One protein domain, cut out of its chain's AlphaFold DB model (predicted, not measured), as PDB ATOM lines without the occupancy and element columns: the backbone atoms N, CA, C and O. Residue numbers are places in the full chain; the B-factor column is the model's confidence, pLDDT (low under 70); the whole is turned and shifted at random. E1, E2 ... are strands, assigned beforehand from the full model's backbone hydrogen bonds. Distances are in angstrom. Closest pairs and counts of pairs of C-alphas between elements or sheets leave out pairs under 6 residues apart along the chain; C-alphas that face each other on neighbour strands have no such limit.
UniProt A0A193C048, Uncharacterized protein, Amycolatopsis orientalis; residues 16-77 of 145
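Overview. This is residues 16 to 77 of the 145 residues of an uncharacterized protein of Amycolatopsis orientalis (UniProt A0A193C048). A small, strongly twisted sheet of five strands is built round one long bent strand, E3, whose first part pairs with E2 and whose second part runs between E1 and E4; E5 is added on the other side of E2. The loop between E2 and E3 and the strand E1 lie at the two far ends of the longest axis, and a long loop, residues 53 to 70, leads from E4 to E5. The printed part has 62 residues with five named strands, E1 to E5 in chain order, and no named helix. The sheet is branched and its neighbour pairs are antiparallel; the class is all strand, though under half of the residues, 27 of 62, are in named strands. The whole is compact, with a radius of gyration of the C-alphas of 11.1 A and spans of 33 by 24 by 19 A.

Arrangement. E1, residues 16 to 18, is an edge strand and the antiparallel neighbour of E3, residues 36 to 44; N 43 and O 17 are 2.8 A apart, within hydrogen-bond range. E2, residues 23 to 27, is apart from E1. E2 and E3 form a hairpin, at 124 degrees between their directions, with N 25 and O 38 at 2.8 A. E3 bends by 70 degrees at residue 41, and its pairing is staggered: with E2 over residues 36 to 39, with E4, residues 49 to 52, over 40 to 43, and with E1 over 42 to 43. E1 and E2 lie on one side of E3, E4 on the other side. E3 and E4 are also a hairpin, with N 50 and O 42 at 2.8 A. Residues 51 to 52 of E4 also pair, antiparallel, with residues 59 to 60. E5, residues 71 to 76, is antiparallel to E2 at 152 degrees, with N 75 and O 24 at 2.7 A. E2, E3 and E4 make a meander, each strand the antiparallel neighbour of the one before; with E5, paired back to E2, they make a Greek key. The closest C-alphas of E4 and E5, those of Pro 49 and Ile 74, are 7.9 A apart.

Along the chain. E1 begins at C-alpha 16, (32.086, 2.432, -36.080). E2 is 13.4 A long from first to last C-alpha. E3, the longest strand, measures 22.1 A and starts at C-alpha 36, (21.868, 25.438, -36.541). E4 measures 10.4 A. E5 measures 14.4 A and ends at C-alpha 76, (22.494, 15.836, -45.830).

Size, cuts and confidence. The C-alphas farthest apart are those of Ala 16 and His 32, at 32.8 A. The printed part has no cut. The link from E4 to E5 is long, with 18 residues; that from E2 to E3 is short, and the other two are tight. The mean pLDDT of the printed part is 82.3, and residues 34, 66 and 77 are under 70.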
ATOM      1  N   ALA A  16      32.002   3.669 -35.313       83.44
ATOM      2  CA  ALA A  16      32.086   2.432 -36.080       83.44
ATOM      3  C   ALA A  16      32.490   2.700 -37.530       83.44
ATOM      4  O   ALA A  16      33.295   1.971 -38.105       83.44
ATOM      5  N   VAL A  17      31.947   3.769 -38.114       88.75
ATOM      6  CA  VAL A  17      32.223   4.179 -39.491       88.75
ATOM      7  C   VAL A  17      32.332   5.697 -39.571       88.75
ATOM      8  O   VAL A  17      31.579   6.411 -38.913       88.75
ATOM      9  N   ALA A  18      33.285   6.200 -40.353       87.06
ATOM     10  CA  ALA A  18      33.407   7.631 -40.613       87.06
ATOM     11  C   ALA A  18      32.194   8.134 -41.410       87.06
ATOM     12  O   ALA A  18      31.696   7.440 -42.299       87.06
ATOM     13  N   ALA A  19      31.719   9.337 -41.097       84.88
ATOM     14  CA  ALA A  19      30.627   9.939 -41.844       84.88
ATOM     15  C   ALA A  19      31.140  10.474 -43.191       84.88
ATOM     16  O   ALA A  19      32.245  11.020 -43.252       84.88
ATOM     17  N   PRO A  20      30.356  10.341 -44.274       80.19
ATOM     18  CA  PRO A  20      30.632  11.035 -45.521       80.19
ATOM     19  C   PRO A  20      30.796  12.551 -45.310       80.19
ATOM     20  O   PRO A  20      30.072  13.135 -44.493       80.19
ATOM     21  N   PRO A  21      31.702  13.209 -46.058       75.88
ATOM     22  CA  PRO A  21      31.830  14.663 -46.037       75.88
ATOM     23  C   PRO A  21      30.494  15.358 -46.334       75.88
ATOM     24  O   PRO A  21      29.691  14.861 -47.121       75.88
ATOM     25  N   GLY A  22      30.256  16.511 -45.703       73.12
ATOM     26  CA  GLY A  22      29.046  17.318 -45.918       73.12
ATOM     27  C   GLY A  22      27.816  16.886 -45.109       73.12
ATOM     28  O   GLY A  22      26.811  17.595 -45.111       73.12
ATOM     29  N   MET A  23      27.880  15.776 -44.364       85.12
ATOM     30  CA  MET A  23      26.812  15.409 -43.429       85.12
ATOM     31  C   MET A  23      26.832  16.282 -42.178       85.12
ATOM     32  O   MET A  23      27.875  16.485 -41.547       85.12
ATOM     33  N   ARG A  24      25.658  16.778 -41.784       87.56
ATOM     34  CA  ARG A  24      25.509  17.667 -40.631       87.56
ATOM     35  C   ARG A  24      24.329  17.239 -39.768       87.56
ATOM     36  O   ARG A  24      23.310  16.784 -40.264       87.56
ATOM     37  N   ALA A  25      24.449  17.384 -38.457       90.25
ATOM     38  CA  ALA A  25      23.326  17.267 -37.540       90.25
ATOM     39  C   ALA A  25      22.644  18.634 -37.434       90.25
ATOM     40  O   ALA A  25      23.321  19.650 -37.257       90.25
ATOM     41  N   ARG A  26      21.317  18.648 -37.551       89.56
ATOM     42  CA  ARG A  26      20.458  19.832 -37.513       89.56
ATOM     43  C   ARG A  26      19.814  19.975 -36.136       89.56
ATOM     44  O   ARG A  26      19.290  19.005 -35.585       89.56
ATOM     45  N   PHE A  27      19.832  21.194 -35.611       87.81
ATOM     46  CA  PHE A  27      19.203  21.568 -34.349       87.81
ATOM     47  C   PHE A  27      18.324  22.801 -34.549       87.81
ATOM     48  O   PHE A  27      18.778  23.784 -35.137       87.81
ATOM     49  N   GLU A  28      17.089  22.786 -34.055       86.44
ATOM     50  CA  GLU A  28      16.150  23.896 -34.262       86.44
ATOM     51  C   GLU A  28      15.066  23.977 -33.187       86.44
ATOM     52  O   GLU A  28      14.591  22.956 -32.707       86.44
ATOM     53  N   ASP A  29      14.649  25.198 -32.846       82.50
ATOM     54  CA  ASP A  29      13.497  25.436 -31.959       82.50
ATOM     55  C   ASP A  29      12.159  25.439 -32.720       82.50
ATOM     56  O   ASP A  29      11.100  25.251 -32.126       82.50
ATOM     57  N   ASP A  30      12.202  25.693 -34.032       77.69
ATOM     58  CA  ASP A  30      11.045  25.805 -34.919       77.69
ATOM     59  C   ASP A  30      11.378  25.127 -36.261       77.69
ATOM     60  O   ASP A  30      12.315  25.571 -36.933       77.69
ATOM     61  N   PRO A  31      10.628  24.093 -36.682       70.81
ATOM     62  CA  PRO A  31      10.894  23.350 -37.915       70.81
ATOM     63  C   PRO A  31      10.731  24.182 -39.195       70.81
ATOM     64  O   PRO A  31      11.168  23.763 -40.271       70.81
ATOM     65  N   HIS A  32      10.111  25.362 -39.104       71.50
ATOM     66  CA  HIS A  32       9.933  26.285 -40.224       71.50
ATOM     67  C   HIS A  32      11.018  27.366 -40.311       71.50
ATOM     68  O   HIS A  32      10.959  28.216 -41.203       71.50
ATOM     69  N   LYS A  33      12.015  27.350 -39.417       71.25
ATOM     70  CA  LYS A  33      13.156  28.271 -39.449       71.25
ATOM     71  C   LYS A  33      14.451  27.538 -39.796       71.25
ATOM     72  O   LYS A  33      14.573  26.346 -39.523       71.25
ATOM     73  N   PRO A  34      15.443  28.239 -40.372       66.19
ATOM     74  CA  PRO A  34      16.769  27.669 -40.557       66.19
ATOM     75  C   PRO A  34      17.367  27.287 -39.195       66.19
ATOM     76  O   PRO A  34      17.588  28.151 -38.343       66.19
ATOM     77  N   GLY A  35      17.591  25.990 -38.985       75.44
ATOM     78  CA  GLY A  35      18.255  25.462 -37.796       75.44
ATOM     79  C   GLY A  35      19.766  25.710 -37.800       75.44
ATOM     80  O   GLY A  35      20.368  26.054 -38.817       75.44
ATOM     81  N   VAL A  36      20.405  25.488 -36.654       83.88
ATOM     82  CA  VAL A  36      21.868  25.438 -36.541       83.88
ATOM     83  C   VAL A  36      22.338  24.047 -36.959       83.88
ATOM     84  O   VAL A  36      21.785  23.046 -36.507       83.88
ATOM     85  N   THR A  37      23.376  23.965 -37.792       86.62
ATOM     86  CA  THR A  37      23.937  22.685 -38.244       86.62
ATOM     87  C   THR A  37      25.381  22.492 -37.779       86.62
ATOM     88  O   THR A  37      26.229  23.373 -37.943       86.62
ATOM     89  N   THR A  38      25.696  21.314 -37.237       86.62
ATOM     90  CA  THR A  38      27.064  20.923 -36.841       86.62
ATOM     91  C   THR A  38      27.545  19.728 -37.669       86.62
ATOM     92  O   THR A  38      26.720  18.876 -37.995       86.62
ATOM     93  N   PRO A  39      28.833  19.614 -38.030       88.75
ATOM     94  CA  PRO A  39      29.328  18.463 -38.783       88.75
ATOM     95  C   PRO A  39      29.148  17.134 -38.037       88.75
ATOM     96  O   PRO A  39      29.388  17.048 -36.828       88.75
ATOM     97  N   ILE A  40      28.763  16.092 -38.775       90.69
ATOM     98  CA  ILE A  40      28.803  14.702 -38.308       90.69
ATOM     99  C   ILE A  40      30.150  14.120 -38.730       90.69
ATOM    100  O   ILE A  40      30.563  14.262 -39.876       90.69
ATOM    101  N   TYR A  41      30.832  13.457 -37.800       88.94
ATOM    102  CA  TYR A  41      32.171  12.906 -38.031       88.94
ATOM    103  C   TYR A  41      32.158  11.385 -38.195       88.94
ATOM    104  O   TYR A  41      33.017  10.822 -38.871       88.94
ATOM    105  N   ALA A  42      31.194  10.704 -37.575       91.25
ATOM    106  CA  ALA A  42      31.083   9.251 -37.612       91.25
ATOM    107  C   ALA A  42      29.652   8.790 -37.327       91.25
ATOM    108  O   ALA A  42      28.816   9.576 -36.888       91.25
ATOM    109  N   PHE A  43      29.407   7.498 -37.517       89.31
ATOM    110  CA  PHE A  43      28.245   6.787 -37.002       89.31
ATOM    111  C   PHE A  43      28.693   5.700 -36.026       89.31
ATOM    112  O   PHE A  43      29.761   5.103 -36.201       89.31
ATOM    113  N   SER A  44      27.896   5.448 -34.990       89.25
ATOM    114  CA  SER A  44      28.124   4.346 -34.054       89.25
ATOM    115  C   SER A  44      27.722   2.992 -34.647       89.25
ATOM    116  O   SER A  44      27.131   2.917 -35.723       89.25
ATOM    117  N   ASN A  45      28.019   1.899 -33.933       81.88
ATOM    118  CA  ASN A  45      27.636   0.540 -34.351       81.88
ATOM    119  C   ASN A  45      26.113   0.352 -34.458       81.88
ATOM    120  O   ASN A  45      25.652  -0.525 -35.182       81.88
ATOM    121  N   GLU A  46      25.340   1.162 -33.736       83.12
ATOM    122  CA  GLU A  46      23.875   1.161 -33.786       83.12
ATOM    123  C   GLU A  46      23.327   2.082 -34.890       83.12
ATOM    124  O   GLU A  46      22.116   2.164 -35.084       83.12
ATOM    125  N   GLY A  47      24.207   2.765 -35.631       83.12
ATOM    126  CA  GLY A  47      23.840   3.682 -36.705       83.12
ATOM    127  C   GLY A  47      23.510   5.102 -36.241       83.12
ATOM    128  O   GLY A  47      23.015   5.892 -37.043       83.12
ATOM    129  N   HIS A  48      23.789   5.463 -34.982       88.38
ATOM    130  CA  HIS A  48      23.546   6.827 -34.503       88.38
ATOM    131  C   HIS A  48      24.618   7.781 -35.037       88.38
ATOM    132  O   HIS A  48      25.804   7.438 -34.991       88.38
ATOM    133  N   PRO A  49      24.250   8.982 -35.516       90.62
ATOM    134  CA  PRO A  49      25.229   9.985 -35.910       90.62
ATOM    135  C   PRO A  49      26.028  10.453 -34.693       90.62
ATOM    136  O   PRO A  49      25.499  10.562 -33.588       90.62
ATOM    137  N   LEU A  50      27.302  10.770 -34.906       91.06
ATOM    138  CA  LEU A  50      28.206  11.263 -33.878       91.06
ATOM    139  C   LEU A  50      28.812  12.604 -34.290       91.06
ATOM    140  O   LEU A  50      29.409  12.749 -35.361       91.06
ATOM    141  N   VAL A  51      28.684  13.580 -33.398       90.19
ATOM    142  CA  VAL A  51      29.188  14.949 -33.547       90.19
ATOM    143  C   VAL A  51      30.293  15.213 -32.534       90.19
ATOM    144  O   VAL A  51      30.453  14.477 -31.558       90.19
ATOM    145  N   LEU A  52      31.057  16.284 -32.734       87.75
ATOM    146  CA  LEU A  52      32.072  16.688 -31.769       87.75
ATOM    147  C   LEU A  52      31.410  17.280 -30.516       87.75
ATOM    148  O   LEU A  52      30.655  18.247 -30.597       87.75
ATOM    149  N   GLY A  53      31.686  16.689 -29.356       81.81
ATOM    150  CA  GLY A  53      31.150  17.153 -28.083       81.81
ATOM    151  C   GLY A  53      31.778  18.472 -27.612       81.81
ATOM    152  O   GLY A  53      32.825  18.891 -28.119       81.81
ATOM    153  N   PRO A  54      31.185  19.110 -26.585       74.88
ATOM    154  CA  PRO A  54      31.726  20.325 -25.985       74.88
ATOM    155  C   PRO A  54      33.194  20.146 -25.577       74.88
ATOM    156  O   PRO A  54      33.538  19.191 -24.880       74.88
ATOM    157  N   GLY A  55      34.058  21.061 -26.019       73.00
ATOM    158  CA  GLY A  55      35.500  21.012 -25.750       73.00
ATOM    159  C   GLY A  55      36.330  20.214 -26.761       73.00
ATOM    160  O   GLY A  55      37.543  20.146 -26.604       73.00
ATOM    161  N   GLY A  56      35.725  19.638 -27.804       75.50
ATOM    162  CA  GLY A  56      36.465  19.164 -28.977       75.50
ATOM    163  C   GLY A  56      37.211  17.834 -28.830       75.50
ATOM    164  O   GLY A  56      37.985  17.473 -29.707       75.50
ATOM    165  N   THR A  57      37.019  17.106 -27.728       76.81
ATOM    166  CA  THR A  57      37.866  15.950 -27.366       76.81
ATOM    167  C   THR A  57      37.217  14.588 -27.579       76.81
ATOM    168  O   THR A  57      37.900  13.569 -27.508       76.81
ATOM    169  N   ARG A  58      35.904  14.537 -27.821       82.50
ATOM    170  CA  ARG A  58      35.163  13.279 -27.971       82.50
ATOM    171  C   ARG A  58      34.019  13.409 -28.958       82.50
ATOM    172  O   ARG A  58      33.405  14.470 -29.058       82.50
ATOM    173  N   LEU A  59      33.706  12.300 -29.615       85.88
ATOM    174  CA  LEU A  59      32.487  12.154 -30.394       85.88
ATOM    175  C   LEU A  59      31.341  11.723 -29.475       85.88
ATOM    176  O   LEU A  59      31.516  10.871 -28.604       85.88
ATOM    177  N   VAL A  60      30.187  12.357 -29.634       87.56
ATOM    178  CA  VAL A  60      28.982  12.105 -28.839       87.56
ATOM    179  C   VAL A  60      27.759  12.114 -29.741       87.56
ATOM    180  O   VAL A  60      27.788  12.695 -30.826       87.56
ATOM    181  N   ARG A  61      26.665  11.515 -29.275       86.88
ATOM    182  CA  ARG A  61      25.380  11.684 -29.949       86.88
ATOM    183  C   ARG A  61      24.929  13.158 -29.911       86.88
ATOM    184  O   ARG A  61      25.230  13.837 -28.921       86.88
ATOM    185  N   PRO A  62      24.216  13.659 -30.937       86.25
ATOM    186  CA  PRO A  62      23.762  15.047 -31.027       86.25
ATOM    187  C   PRO A  62      23.056  15.571 -29.773       86.25
ATOM    188  O   PRO A  62      23.304  16.700 -29.357       86.25
ATOM    189  N   GLU A  63      22.253  14.746 -29.105       81.69
ATOM    190  CA  GLU A  63      21.502  15.110 -27.896       81.69
ATOM    191  C   GLU A  63      22.415  15.457 -26.710       81.69
ATOM    192  O   GLU A  63      22.002  16.111 -25.757       81.69
ATOM    193  N   MET A  64      23.676  15.025 -26.760       77.31
ATOM    194  CA  MET A  64      24.683  15.259 -25.726       77.31
ATOM    195  C   MET A  64      25.651  16.393 -26.086       77.31
ATOM    196  O   MET A  64      26.569  16.687 -25.317       77.31
ATOM    197  N   ALA A  65      25.472  17.035 -27.243       72.94
ATOM    198  CA  ALA A  65      26.400  18.027 -27.777       72.94
ATOM    199  C   ALA A  65      26.338  19.398 -27.070       72.94
ATOM    200  O   ALA A  65      27.066  20.310 -27.448       72.94
ATOM    201  N   GLY A  66      25.498  19.567 -26.042       67.88
ATOM    202  CA  GLY A  66      25.418  20.803 -25.249       67.88
ATOM    203  C   GLY A  66      24.869  22.019 -26.006       67.88
ATOM    204  O   GLY A  66      24.889  23.131 -25.478       67.88
ATOM    205  N   VAL A  67      24.370  21.821 -27.229       71.75
ATOM    206  CA  VAL A  67      23.603  22.824 -27.970       71.75
ATOM    207  C   VAL A  67      22.257  22.981 -27.259       71.75
ATOM    208  O   VAL A  67      21.609  21.993 -26.932       71.75
ATOM    209  N   LYS A  68      21.840  24.223 -26.977       77.12
ATOM    210  CA  LYS A  68      20.574  24.503 -26.264       77.12
ATOM    211  C   LYS A  68      19.315  24.186 -27.086       77.12
ATOM    212  O   LYS A  68      18.226  24.206 -26.530       77.12
ATOM    213  N   LEU A  69      19.488  23.927 -28.379       81.12
ATOM    214  CA  LEU A  69      18.442  23.587 -29.337       81.12
ATOM    215  C   LEU A  69      18.249  22.061 -29.371       81.12
ATOM    216  O   LEU A  69      19.249  21.335 -29.311       81.12
ATOM    217  N   PRO A  70      17.013  21.551 -29.496       85.25
ATOM    218  CA  PRO A  70      16.782  20.119 -29.623       85.25
ATOM    219  C   PRO A  70      17.320  19.596 -30.960       85.25
ATOM    220  O   PRO A  70      17.327  20.294 -31.976       85.25
ATOM    221  N   TYR A  71      17.786  18.347 -30.953       87.75
ATOM    222  CA  TYR A  71      18.199  17.656 -32.169       87.75
ATOM    223  C   TYR A  71      16.976  17.344 -33.036       87.75
ATOM    224  O   TYR A  71      16.020  16.730 -32.562       87.75
ATOM    225  N   ALA A  72      17.016  17.766 -34.298       86.62
ATOM    226  CA  ALA A  72      15.902  17.640 -35.235       86.62
ATOM    227  C   ALA A  72      16.138  16.581 -36.323       86.62
ATOM    228  O   ALA A  72      15.183  16.082 -36.912       86.62
ATOM    229  N   GLY A  73      17.396  16.209 -36.584       89.38
ATOM    230  CA  GLY A  73      17.738  15.169 -37.554       89.38
ATOM    231  C   GLY A  73      19.070  15.398 -38.261       89.38
ATOM    232  O   GLY A  73      19.851  16.279 -37.903       89.38
ATOM    233  N   ILE A  74      19.328  14.590 -39.286       88.69
ATOM    234  CA  ILE A  74      20.515  14.707 -40.136       88.69
ATOM    235  C   ILE A  74      20.153  15.564 -41.345       88.69
ATOM    236  O   ILE A  74      19.253  15.214 -42.106       88.69
ATOM    237  N   ASP A  75      20.869  16.666 -41.522       80.75
ATOM    238  CA  ASP A  75      20.894  17.410 -42.771       80.75
ATOM    239  C   ASP A  75      21.999  16.842 -43.661       80.75
ATOM    240  O   ASP A  75      23.182  16.794 -43.302       80.75
ATOM    241  N   VAL A  76      21.589  16.373 -44.830       72.75
ATOM    242  CA  VAL A  76      22.494  15.836 -45.830       72.75
ATOM    243  C   VAL A  76      22.645  16.906 -46.897       72.75
ATOM    244  O   VAL A  76      21.853  16.974 -47.836       72.75
ATOM    245  N   GLN A  77      23.673  17.744 -46.756       62.00
ATOM    246  CA  GLN A  77      23.992  18.769 -47.747       62.00
ATOM    247  C   GLN A  77      24.748  18.141 -48.918       62.00
ATOM    248  O   GLN A  77      25.916  18.430 -49.158       62.00
TER     249      GLN A  77